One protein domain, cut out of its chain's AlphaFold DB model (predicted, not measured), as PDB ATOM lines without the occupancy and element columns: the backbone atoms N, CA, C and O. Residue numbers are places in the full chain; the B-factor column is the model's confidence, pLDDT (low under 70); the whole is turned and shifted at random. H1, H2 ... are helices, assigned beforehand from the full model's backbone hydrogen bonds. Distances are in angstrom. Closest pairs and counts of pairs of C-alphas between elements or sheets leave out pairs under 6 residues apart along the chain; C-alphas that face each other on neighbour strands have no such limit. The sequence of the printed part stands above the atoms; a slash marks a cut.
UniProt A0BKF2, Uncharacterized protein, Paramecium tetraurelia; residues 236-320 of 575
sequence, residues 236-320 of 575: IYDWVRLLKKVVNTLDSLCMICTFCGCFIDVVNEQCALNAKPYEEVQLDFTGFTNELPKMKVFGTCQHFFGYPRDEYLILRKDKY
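This is residues 236 to 320 of the 575 residues of an uncharacterized protein of Paramecium tetraurelia (UniProt A0BKF2). With little regular structure, the domain is a body of looped chain from which one helix, H1, sticks out as an arm with residues 236 to 250. The four-residue H2 lies at the far end of the body, and H3 ends the printed part. The printed part has 85 residues, with H1, H2 and H3 in that order and no named strand; it is all helix, though the named elements hold only 33 residues. It is loose, with a radius of gyration of the C-alphas of 15.5 A, and spans 55 by 25 by 21 A.

H1, residues 236 to 253, H2, residues 278 to 281, and H3, residues 310 to 320, are apart from one another. Residues 256 to 257 pair with 305 to 306, antiparallel. Every O i to N i+4 pair is within hydrogen-bond range in H1; H3 has 1 of 7, beside 6 of 8 O i to N i+3 pairs, and H2 is too short for an i+4 pair.

H1 runs 25.5 A from C-alpha 236 at (91.221, 162.844, 178.125). H3 runs 16.4 A to C-alpha 320 at (95.018, 169.396, 198.139).

The C-alphas of Ile 236 and Glu 279 are the farthest apart, 55.2 A. Both links are long, with 24 and 28 residues. The printed part has no cut. Residues 282 to 283 and 313 to 320 are under pLDDT 70.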
ATOM      1  N   ILE A 236      91.412 162.645 176.681       88.31
ATOM      2  CA  ILE A 236      91.221 162.844 178.125       88.31
ATOM      3  C   ILE A 236      92.439 162.342 178.900       88.31
ATOM      4  O   ILE A 236      92.877 163.005 179.845       88.31
ATOM      5  N   TYR A 237      92.998 161.194 178.522       92.19
ATOM      6  CA  TYR A 237      94.190 160.651 179.159       92.19
ATOM      7  C   TYR A 237      95.398 161.583 178.991       92.19
ATOM      8  O   TYR A 237      96.106 161.862 179.966       92.19
ATOM      9  N   ASP A 238      95.589 162.144 177.798       91.19
ATOM     10  CA  ASP A 238      96.630 163.137 177.533       91.19
ATOM     11  C   ASP A 238      96.411 164.439 178.316       91.19
ATOM     12  O   ASP A 238      97.357 164.964 178.911       91.19
ATOM     13  N   TRP A 239      95.170 164.927 178.420       90.88
ATOM     14  CA  TRP A 239      94.829 166.080 179.261       90.88
ATOM     15  C   TRP A 239      95.142 165.825 180.737       90.88
ATOM     16  O   TRP A 239      95.749 166.671 181.395       90.88
ATOM     17  N   VAL A 240      94.788 164.650 181.263       88.81
ATOM     18  CA  VAL A 240      95.127 164.247 182.637       88.81
ATOM     19  C   VAL A 240      96.643 164.186 182.819       88.81
ATOM     20  O   VAL A 240      97.163 164.630 183.843       88.81
ATOM     21  N   ARG A 241      97.376 163.677 181.826       92.69
ATOM     22  CA  ARG A 241      98.843 163.626 181.846       92.69
ATOM     23  C   ARG A 241      99.465 165.024 181.853       92.69
ATOM     24  O   ARG A 241     100.403 165.255 182.616       92.69
ATOM     25  N   LEU A 242      98.966 165.947 181.031       92.31
ATOM     26  CA  LEU A 242      99.412 167.343 181.013       92.31
ATOM     27  C   LEU A 242      99.102 168.037 182.337       92.31
ATOM     28  O   LEU A 242      99.980 168.683 182.901       92.31
ATOM     29  N   LEU A 243      97.900 167.836 182.876       88.44
ATOM     30  CA  LEU A 243      97.506 168.395 184.162       88.44
ATOM     31  C   LEU A 243      98.407 167.881 185.290       88.44
ATOM     32  O   LEU A 243      98.882 168.686 186.079       88.44
ATOM     33  N   LYS A 244      98.747 166.585 185.315       86.56
ATOM     34  CA  LYS A 244      99.740 166.038 186.257       86.56
ATOM     35  C   LYS A 244     101.105 166.715 186.128       86.56
ATOM     36  O   LYS A 244     101.716 167.022 187.142       86.56
ATOM     37  N   LYS A 245     101.584 166.980 184.905       92.00
ATOM     38  CA  LYS A 245     102.843 167.723 184.703       92.00
ATOM     39  C   LYS A 245     102.751 169.139 185.267       92.00
ATOM     40  O   LYS A 245     103.665 169.547 185.972       92.00
ATOM     41  N   VAL A 246     101.658 169.851 184.990       87.06
ATOM     42  CA  VAL A 246     101.440 171.221 185.479       87.06
ATOM     43  C   VAL A 246     101.340 171.254 187.004       87.06
ATOM     44  O   VAL A 246     101.996 172.077 187.631       87.06
ATOM     45  N   VAL A 247     100.584 170.329 187.603       83.12
ATOM     46  CA  VAL A 247     100.490 170.171 189.062       83.12
ATOM     47  C   VAL A 247     101.870 169.902 189.653       83.12
ATOM     48  O   VAL A 247     102.268 170.622 190.555       83.12
ATOM     49  N   ASN A 248     102.654 168.982 189.086       80.88
ATOM     50  CA  ASN A 248     104.013 168.713 189.563       80.88
ATOM     51  C   ASN A 248     104.934 169.941 189.440       80.88
ATOM     52  O   ASN A 248     105.738 170.197 190.335       80.88
ATOM     53  N   THR A 249     104.829 170.722 188.356       85.56
ATOM     54  CA  THR A 249     105.610 171.964 188.213       85.56
ATOM     55  C   THR A 249     105.160 173.039 189.201       85.56
ATOM     56  O   THR A 249     106.004 173.686 189.812       85.56
ATOM     57  N   LEU A 250     103.853 173.201 189.427       81.94
ATOM     58  CA  LEU A 250     103.326 174.114 190.445       81.94
ATOM     59  C   LEU A 250     103.749 173.670 191.845       81.94
ATOM     60  O   LEU A 250     104.129 174.503 192.664       81.94
ATOM     61  N   ASP A 251     103.757 172.362 192.098       76.25
ATOM     62  CA  ASP A 251     104.204 171.791 193.359       76.25
ATOM     63  C   ASP A 251     105.665 172.102 193.632       76.25
ATOM     64  O   ASP A 251     105.978 172.499 194.753       76.25
ATOM     65  N   SER A 252     106.514 172.013 192.606       78.62
ATOM     66  CA  SER A 252     107.923 172.387 192.702       78.62
ATOM     67  C   SER A 252     108.154 173.884 192.916       78.62
ATOM     68  O   SER A 252     109.206 174.249 193.417       78.62
ATOM     69  N   LEU A 253     107.195 174.749 192.565       79.56
ATOM     70  CA  LEU A 253     107.318 176.210 192.663       79.56
ATOM     71  C   LEU A 253     106.676 176.798 193.927       79.56
ATOM     72  O   LEU A 253     106.821 177.990 194.198       79.56
ATOM     73  N   CYS A 254     105.950 175.996 194.703       78.31
ATOM     74  CA  CYS A 254     105.298 176.486 195.910       78.31
ATOM     75  C   CYS A 254     106.305 176.644 197.041       78.31
ATOM     76  O   CYS A 254     106.760 175.676 197.650       78.31
ATOM     77  N   MET A 255     106.599 177.900 197.339       86.25
ATOM     78  CA  MET A 255     107.411 178.286 198.477       86.25
ATOM     79  C   MET A 255     106.518 178.502 199.701       86.25
ATOM     80  O   MET A 255     105.388 178.993 199.591       86.25
ATOM     81  N   ILE A 256     107.034 178.145 200.874       89.44
ATOM     82  CA  ILE A 256     106.393 178.420 202.160       89.44
ATOM     83  C   ILE A 256     107.286 179.330 202.982       89.44
ATOM     84  O   ILE A 256     108.507 179.343 202.821       89.44
ATOM     85  N   CYS A 257     106.679 180.127 203.848       92.75
ATOM     86  CA  CYS A 257     107.440 181.001 204.710       92.75
ATOM     87  C   CYS A 257     108.176 180.180 205.774       92.75
ATOM     88  O   CYS A 257     107.560 179.390 206.491       92.75
ATOM     89  N   THR A 258     109.484 180.401 205.911       93.31
ATOM     90  CA  THR A 258     110.363 179.688 206.846       93.31
ATOM     91  C   THR A 258     109.883 179.763 208.291       93.31
ATOM     92  O   THR A 258     110.118 178.829 209.049       93.31
ATOM     93  N   PHE A 259     109.192 180.846 208.658       90.88
ATOM     94  CA  PHE A 259     108.750 181.131 210.022       90.88
ATOM     95  C   PHE A 259     107.353 180.603 210.348       90.88
ATOM     96  O   PHE A 259     107.205 179.884 211.325       90.88
ATOM     97  N   CYS A 260     106.331 180.948 209.555       87.94
ATOM     98  CA  CYS A 260     104.925 180.556 209.793       87.94
ATOM     99  C   CYS A 260     104.493 179.270 209.081       87.94
ATOM    100  O   CYS A 260     103.393 178.794 209.342       87.94
ATOM    101  N   GLY A 261     105.264 178.776 208.107       86.75
ATOM    102  CA  GLY A 261     104.841 177.684 207.222       86.75
ATOM    103  C   GLY A 261     103.703 178.054 206.260       86.75
ATOM    104  O   GLY A 261     103.183 177.197 205.551       86.75
ATOM    105  N   CYS A 262     103.296 179.323 206.220       86.50
ATOM    106  CA  CYS A 262     102.223 179.810 205.366       86.50
ATOM    107  C   CYS A 262     102.687 179.997 203.905       86.50
ATOM    108  O   CYS A 262     103.867 180.240 203.649       86.50
ATOM    109  N   PHE A 263     101.776 179.808 202.943       84.06
ATOM    110  CA  PHE A 263     102.082 179.806 201.503       84.06
ATOM    111  C   PHE A 263     102.364 181.209 200.958       84.06
ATOM    112  O   PHE A 263     101.996 182.205 201.575       84.06
ATOM    113  N   ILE A 264     102.992 181.279 199.781       83.94
ATOM    114  CA  ILE A 264     103.350 182.538 199.109       83.94
ATOM    115  C   ILE A 264     102.168 183.487 198.864       83.94
ATOM    116  O   ILE A 264     102.377 184.677 198.696       83.94
ATOM    117  N   ASP A 265     100.923 183.026 198.924       79.50
ATOM    118  CA  ASP A 265      99.741 183.864 198.679       79.50
ATOM    119  C   ASP A 265      99.595 185.039 199.673       79.50
ATOM    120  O   ASP A 265      98.877 185.996 199.391       79.50
ATOM    121  N   VAL A 266     100.313 185.008 200.803       82.06
ATOM    122  CA  VAL A 266     100.310 186.046 201.849       82.06
ATOM    123  C   VAL A 266     101.618 186.851 201.924       82.06
ATOM    124  O   VAL A 266     102.003 187.298 203.001       82.06
ATOM    125  N   VAL A 267     102.324 187.073 200.799       81.00
ATOM    126  CA  VAL A 267     103.627 187.791 200.802       81.00
ATOM    127  C   VAL A 267     103.600 189.115 201.574       81.00
ATOM    128  O   VAL A 267     104.575 189.452 202.241       81.00
ATOM    129  N   ASN A 268     102.484 189.841 201.502       80.88
ATOM    130  CA  ASN A 268     102.357 191.187 202.058       80.88
ATOM    131  C   ASN A 268     101.743 191.234 203.467       80.88
ATOM    132  O   ASN A 268     101.565 192.326 204.005       80.88
ATOM    133  N   GLU A 269     101.386 190.092 204.057       89.38
ATOM    134  CA  GLU A 269     100.869 190.052 205.424       89.38
ATOM    135  C   GLU A 269     102.011 190.104 206.450       89.38
ATOM    136  O   GLU A 269     103.188 189.915 206.130       89.38
ATOM    137  N   GLN A 270     101.680 190.423 207.702       89.31
ATOM    138  CA  GLN A 270     102.676 190.437 208.767       89.31
ATOM    139  C   GLN A 270     102.889 189.024 209.312       89.31
ATOM    140  O   GLN A 270     101.973 188.379 209.825       89.31
ATOM    141  N   CYS A 271     104.134 188.560 209.278       91.38
ATOM    142  CA  CYS A 271     104.513 187.284 209.855       91.38
ATOM    143  C   CYS A 271     104.700 187.424 211.368       91.38
ATOM    144  O   CYS A 271     105.773 187.805 211.838       91.38
ATOM    145  N   ALA A 272     103.675 187.050 212.138       89.00
ATOM    146  CA  ALA A 272     103.707 187.099 213.602       89.00
ATOM    147  C   ALA A 272     104.890 186.320 214.213       89.00
ATOM    148  O   ALA A 272     105.444 186.727 215.231       89.00
ATOM    149  N   LEU A 273     105.319 185.224 213.574       87.31
ATOM    150  CA  LEU A 273     106.464 184.431 214.038       87.31
ATOM    151  C   LEU A 273     107.824 185.043 213.667       87.31
ATOM    152  O   LEU A 273     108.799 184.768 214.356       87.31
ATOM    153  N   ASN A 274     107.890 185.915 212.651       91.19
ATOM    154  CA  ASN A 274     109.088 186.699 212.326       91.19
ATOM    155  C   ASN A 274     109.090 188.097 212.985       91.19
ATOM    156  O   ASN A 274     109.897 188.957 212.637       91.19
ATOM    157  N   ALA A 275     108.164 188.363 213.909       87.75
ATOM    158  CA  ALA A 275     108.160 189.602 214.685       87.75
ATOM    159  C   ALA A 275     109.170 189.571 215.846       87.75
ATOM    160  O   ALA A 275     109.530 190.617 216.378       87.75
ATOM    161  N   LYS A 276     109.639 188.379 216.235       86.44
ATOM    162  CA  LYS A 276     110.582 188.205 217.343       86.44
ATOM    163  C   LYS A 276     112.024 188.493 216.900       86.44
ATOM    164  O   LYS A 276     112.407 188.062 215.807       86.44
ATOM    165  N   PRO A 277     112.827 189.197 217.718       81.38
ATOM    166  CA  PRO A 277     114.238 189.423 217.430       81.38
ATOM    167  C   PRO A 277     115.024 188.104 217.444       81.38
ATOM    168  O   PRO A 277     114.643 187.130 218.093       81.38
ATOM    169  N   TYR A 278     116.134 188.074 216.706       79.81
ATOM    170  CA  TYR A 278     116.937 186.868 216.468       79.81
ATOM    171  C   TYR A 278     117.396 186.162 217.754       79.81
ATOM    172  O   TYR A 278     117.397 184.932 217.809       79.81
ATOM    173  N   GLU A 279     117.723 186.931 218.795       81.50
ATOM    174  CA  GLU A 279     118.227 186.428 220.080       81.50
ATOM    175  C   GLU A 279     117.199 185.564 220.835       81.50
ATOM    176  O   GLU A 279     117.584 184.662 221.574       81.50
ATOM    177  N   GLU A 280     115.894 185.774 220.616       76.50
ATOM    178  CA  GLU A 280     114.823 185.002 221.272       76.50
ATOM    179  C   GLU A 280     114.508 183.674 220.572       76.50
ATOM    180  O   GLU A 280     113.937 182.763 221.169       76.50
ATOM    181  N   VAL A 281     114.849 183.553 219.290       73.69
ATOM    182  CA  VAL A 281     114.496 182.395 218.449       73.69
ATOM    183  C   VAL A 281     115.592 181.313 218.501       73.69
ATOM    184  O   VAL A 281     115.405 180.193 218.027       73.69
ATOM    185  N   GLN A 282     116.747 181.627 219.095       63.72
ATOM    186  CA  GLN A 282     118.033 181.037 218.727       63.72
ATOM    187  C   GLN A 282     118.398 179.667 219.320       63.72
ATOM    188  O   GLN A 282     119.470 179.171 218.984       63.72
ATOM    189  N   LEU A 283     117.569 179.021 220.144       61.44
ATOM    190  CA  LEU A 283     117.988 177.753 220.764       61.44
ATOM    191  C   LEU A 283     117.519 176.476 220.054       61.44
ATOM    192  O   LEU A 283     118.276 175.520 220.089       61.44
ATOM    193  N   ASP A 284     116.400 176.465 219.313       73.69
ATOM    194  CA  ASP A 284     115.903 175.228 218.660       73.69
ATOM    195  C   ASP A 284     115.091 175.451 217.361       73.69
ATOM    196  O   ASP A 284     114.328 174.587 216.924       73.69
ATOM    197  N   PHE A 285     115.197 176.615 216.710       81.88
ATOM    198  CA  PHE A 285     114.338 176.913 215.559       81.88
ATOM    199  C   PHE A 285     114.713 176.119 214.294       81.88
ATOM    200  O   PHE A 285     115.592 176.489 213.512       81.88
ATOM    201  N   THR A 286     113.967 175.046 214.047       79.94
ATOM    202  CA  THR A 286     113.983 174.260 212.812       79.94
ATOM    203  C   THR A 286     112.902 174.779 211.864       79.94
ATOM    204  O   THR A 286     111.846 174.178 211.698       79.94
ATOM    205  N   GLY A 287     113.140 175.951 211.267       87.31
ATOM    206  CA  GLY A 287     112.188 176.567 210.336       87.31
ATOM    207  C   GLY A 287     111.685 175.623 209.233       87.31
ATOM    208  O   GLY A 287     112.300 174.606 208.915       87.31
ATOM    209  N   PHE A 288     110.565 175.985 208.608       89.81
ATOM    210  CA  PHE A 288     109.827 175.101 207.697       89.81
ATOM    211  C   PHE A 288     110.498 174.870 206.330       89.81
ATOM    212  O   PHE A 288     110.052 174.023 205.553       89.81
ATOM    213  N   THR A 289     111.570 175.601 206.017       91.25
ATOM    214  CA  THR A 289     112.276 175.544 204.729       91.25
ATOM    215  C   THR A 289     113.656 174.901 204.843       91.25
ATOM    216  O   THR A 289     114.237 174.821 205.929       91.25
ATOM    217  N   ASN A 290     114.192 174.447 203.707       86.88
ATOM    218  CA  ASN A 290     115.543 173.876 203.609       86.88
ATOM    219  C   ASN A 290     116.640 174.914 203.881       86.88
ATOM    220  O   ASN A 290     117.683 174.593 204.444       86.88
ATOM    221  N   GLU A 291     116.393 176.167 203.505       87.12
ATOM    222  CA  GLU A 291     117.328 177.269 203.707       87.12
ATOM    223  C   GLU A 291     116.954 178.073 204.951       87.12
ATOM    224  O   GLU A 291     115.778 178.375 205.178       87.12
ATOM    225  N   LEU A 292     117.963 178.429 205.750       85.38
ATOM    226  CA  LEU A 292     117.800 179.342 206.876       85.38
ATOM    227  C   LEU A 292     117.953 180.795 206.397       85.38
ATOM    228  O   LEU A 292     118.917 181.107 205.688       85.38
ATOM    229  N   PRO A 293     117.045 181.706 206.788       88.88
ATOM    230  CA  PRO A 293     117.153 183.114 206.444       88.88
ATOM    231  C   PRO A 293     118.431 183.728 207.025       88.88
ATOM    232  O   PRO A 293     118.900 183.363 208.103       88.88
ATOM    233  N   LYS A 294     118.994 184.710 206.317       90.44
ATOM    234  CA  LYS A 294     120.137 185.489 206.816       90.44
ATOM    235  C   LYS A 294     119.716 186.274 208.066       90.44
ATOM    236  O   LYS A 294     118.602 186.787 208.110       90.44
ATOM    237  N   MET A 295     120.631 186.468 209.023       83.62
ATOM    238  CA  MET A 295     120.349 187.138 210.312       83.62
ATOM    239  C   MET A 295     119.618 188.489 210.189       83.62
ATOM    240  O   MET A 295     118.799 188.826 211.032       83.62
ATOM    241  N   LYS A 296     119.849 189.238 209.105       86.06
ATOM    242  CA  LYS A 296     119.217 190.548 208.858       86.06
ATOM    243  C   LYS A 296     117.700 190.498 208.620       86.06
ATOM    244  O   LYS A 296     117.074 191.548 208.578       86.06
ATOM    245  N   VAL A 297     117.132 189.316 208.387       86.69
ATOM    246  CA  VAL A 297     115.714 189.136 208.031       86.69
ATOM    247  C   VAL A 297     114.836 188.896 209.270       86.69
ATOM    248  O   VAL A 297     113.616 189.062 209.197       86.69
ATOM    249  N   PHE A 298     115.439 188.546 210.408       89.69
ATOM    250  CA  PHE A 298     114.724 188.291 211.658       89.69
ATOM    251  C   PHE A 298     114.186 189.590 212.272       89.69
ATOM    252  O   PHE A 298     114.855 190.621 212.228       89.69
ATOM    253  N   GLY A 299     112.976 189.547 212.835       87.75
ATOM    254  CA  GLY A 299     112.337 190.701 213.484       87.75
ATOM    255  C   GLY A 299     111.723 191.720 212.516       87.75
ATOM    256  O   GLY A 299     111.209 192.750 212.942       87.75
ATOM    257  N   THR A 300     111.746 191.452 211.206       90.19
ATOM    258  CA  THR A 300     111.216 192.373 210.181       90.19
ATOM    259  C   THR A 300     109.694 192.334 210.053       90.19
ATOM    260  O   THR A 300     109.130 193.133 209.310       90.19
ATOM    261  N   CYS A 301     109.019 191.400 210.737       90.50
ATOM    262  CA  CYS A 301     107.590 191.102 210.571       90.50
ATOM    263  C   CYS A 301     107.186 190.705 209.137       90.50
ATOM    264  O   CYS A 301     105.998 190.592 208.854       90.50
ATOM    265  N   GLN A 302     108.135 190.476 208.223       90.81
ATOM    266  CA  GLN A 302     107.853 190.067 206.846       90.81
ATOM    267  C   GLN A 302     107.943 188.547 206.702       90.81
ATOM    268  O   GLN A 302     108.730 187.890 207.388       90.81
ATOM    269  N   HIS A 303     107.146 187.968 205.806       91.38
ATOM    270  CA  HIS A 303     107.297 186.563 205.440       91.38
ATOM    271  C   HIS A 303     108.579 186.355 204.623       91.38
ATOM    272  O   HIS A 303     108.895 187.142 203.734       91.38
ATOM    273  N   PHE A 304     109.302 185.266 204.891       91.62
ATOM    274  CA  PHE A 304     110.477 184.870 204.114       91.62
ATOM    275  C   PHE A 304     110.229 183.507 203.486       91.62
ATOM    276  O   PHE A 304     110.172 182.513 204.203       91.62
ATOM    277  N   PHE A 305     110.030 183.466 202.171       91.94
ATOM    278  CA  PHE A 305     109.643 182.252 201.456       91.94
ATOM    279  C   PHE A 305     110.859 181.471 200.970       91.94
ATOM    280  O   PHE A 305     111.775 182.037 200.381       91.94
ATOM    281  N   GLY A 306     110.822 180.160 201.176       90.56
ATOM    282  CA  GLY A 306     111.806 179.223 200.652       90.56
ATOM    283  C   GLY A 306     111.166 177.877 200.327       90.56
ATOM    284  O   GLY A 306     109.971 177.660 200.554       90.56
ATOM    285  N   TYR A 307     111.964 176.958 199.789       89.81
ATOM    286  CA  TYR A 307     111.490 175.609 199.500       89.81
ATOM    287  C   TYR A 307     111.236 174.840 200.806       89.81
ATOM    288  O   TYR A 307     112.125 174.828 201.670       89.81
ATOM    289  N   PRO A 308     110.049 174.227 200.978       88.19
ATOM    290  CA  PRO A 308     109.721 173.439 202.166       88.19
ATOM    291  C   PRO A 308     110.709 172.287 202.361       88.19
ATOM    292  O   PRO A 308     111.218 171.739 201.382       88.19
ATOM    293  N   ARG A 309     110.938 171.877 203.613       86.62
ATOM    294  CA  ARG A 309     111.615 170.598 203.881       86.62
ATOM    295  C   ARG A 309     110.736 169.425 203.460       86.62
ATOM    296  O   ARG A 309     109.510 169.519 203.534       86.62
ATOM    297  N   ASP A 310     111.362 168.311 203.085       81.38
ATOM    298  CA  ASP A 310     110.657 167.117 202.599       81.38
ATOM    299  C   ASP A 310     109.610 166.595 203.600       81.38
ATOM    300  O   ASP A 310     108.523 166.167 203.211       81.38
ATOM    301  N   GLU A 311     109.889 166.722 204.898       80.94
ATOM    302  CA  GLU A 311     108.995 166.344 206.003       80.94
ATOM    303  C   GLU A 311     107.682 167.153 206.014       80.94
ATOM    304  O   GLU A 311     106.624 166.636 206.376       80.94
ATOM    305  N   TYR A 312     107.713 168.404 205.544       73.75
ATOM    306  CA  TYR A 312     106.561 169.311 205.519       73.75
ATOM    307  C   TYR A 312     105.800 169.298 204.182       73.75
ATOM    308  O   TYR A 312     104.708 169.863 204.092       73.75
ATOM    309  N   LEU A 313     106.298 168.586 203.160       67.50
ATOM    310  CA  LEU A 313     105.550 168.333 201.917       67.50
ATOM    311  C   LEU A 313     104.299 167.466 202.155       67.50
ATOM    312  O   LEU A 313     103.350 167.523 201.371       67.50
ATOM    313  N   ILE A 314     104.258 166.688 203.245       62.47
ATOM    314  CA  ILE A 314     103.119 165.826 203.599       62.47
ATOM    315  C   ILE A 314     101.926 166.657 204.100       62.47
ATOM    316  O   ILE A 314     100.805 166.414 203.660       62.47
ATOM    317  N   LEU A 315     102.162 167.714 204.891       59.19
ATOM    318  CA  LEU A 315     101.113 168.634 205.373       59.19
ATOM    319  C   LEU A 315     100.382 169.363 204.229       59.19
ATOM    320  O   LEU A 315      99.266 169.856 204.391       59.19
ATOM    321  N   ARG A 316     100.999 169.413 203.044       58.28
ATOM    322  CA  ARG A 316     100.405 169.969 201.827       58.28
ATOM    323  C   ARG A 316      99.461 168.992 201.129       58.28
ATOM    324  O   ARG A 316      98.472 169.436 200.546       58.28
ATOM    325  N   LYS A 317      99.717 167.680 201.205       54.34
ATOM    326  CA  LYS A 317      98.836 166.673 200.593       54.34
ATOM    327  C   LYS A 317      97.437 166.711 201.200       54.34
ATOM    328  O   LYS A 317      96.495 166.578 200.438       54.34
ATOM    329  N   ASP A 318      97.275 167.037 202.478       52.84
ATOM    330  CA  ASP A 318      95.946 167.119 203.109       52.84
ATOM    331  C   ASP A 318      95.138 168.363 202.693       52.84
ATOM    332  O   ASP A 318      93.912 168.308 202.603       52.84
ATOM    333  N   LYS A 319      95.801 169.475 202.334       49.53
ATOM    334  CA  LYS A 319      95.121 170.672 201.795       49.53
ATOM    335  C   LYS A 319      94.663 170.501 200.339       49.53
ATOM    336  O   LYS A 319      93.675 171.117 199.947       49.53
ATOM    337  N   TYR A 320      95.346 169.662 199.551       47.97
ATOM    338  CA  TYR A 320      95.018 169.396 198.139       47.97
ATOM    339  C   TYR A 320      94.433 167.993 197.869       47.97
ATOM    340  O   TYR A 320      93.960 167.746 196.760       47.97
TER     341      TYR A 320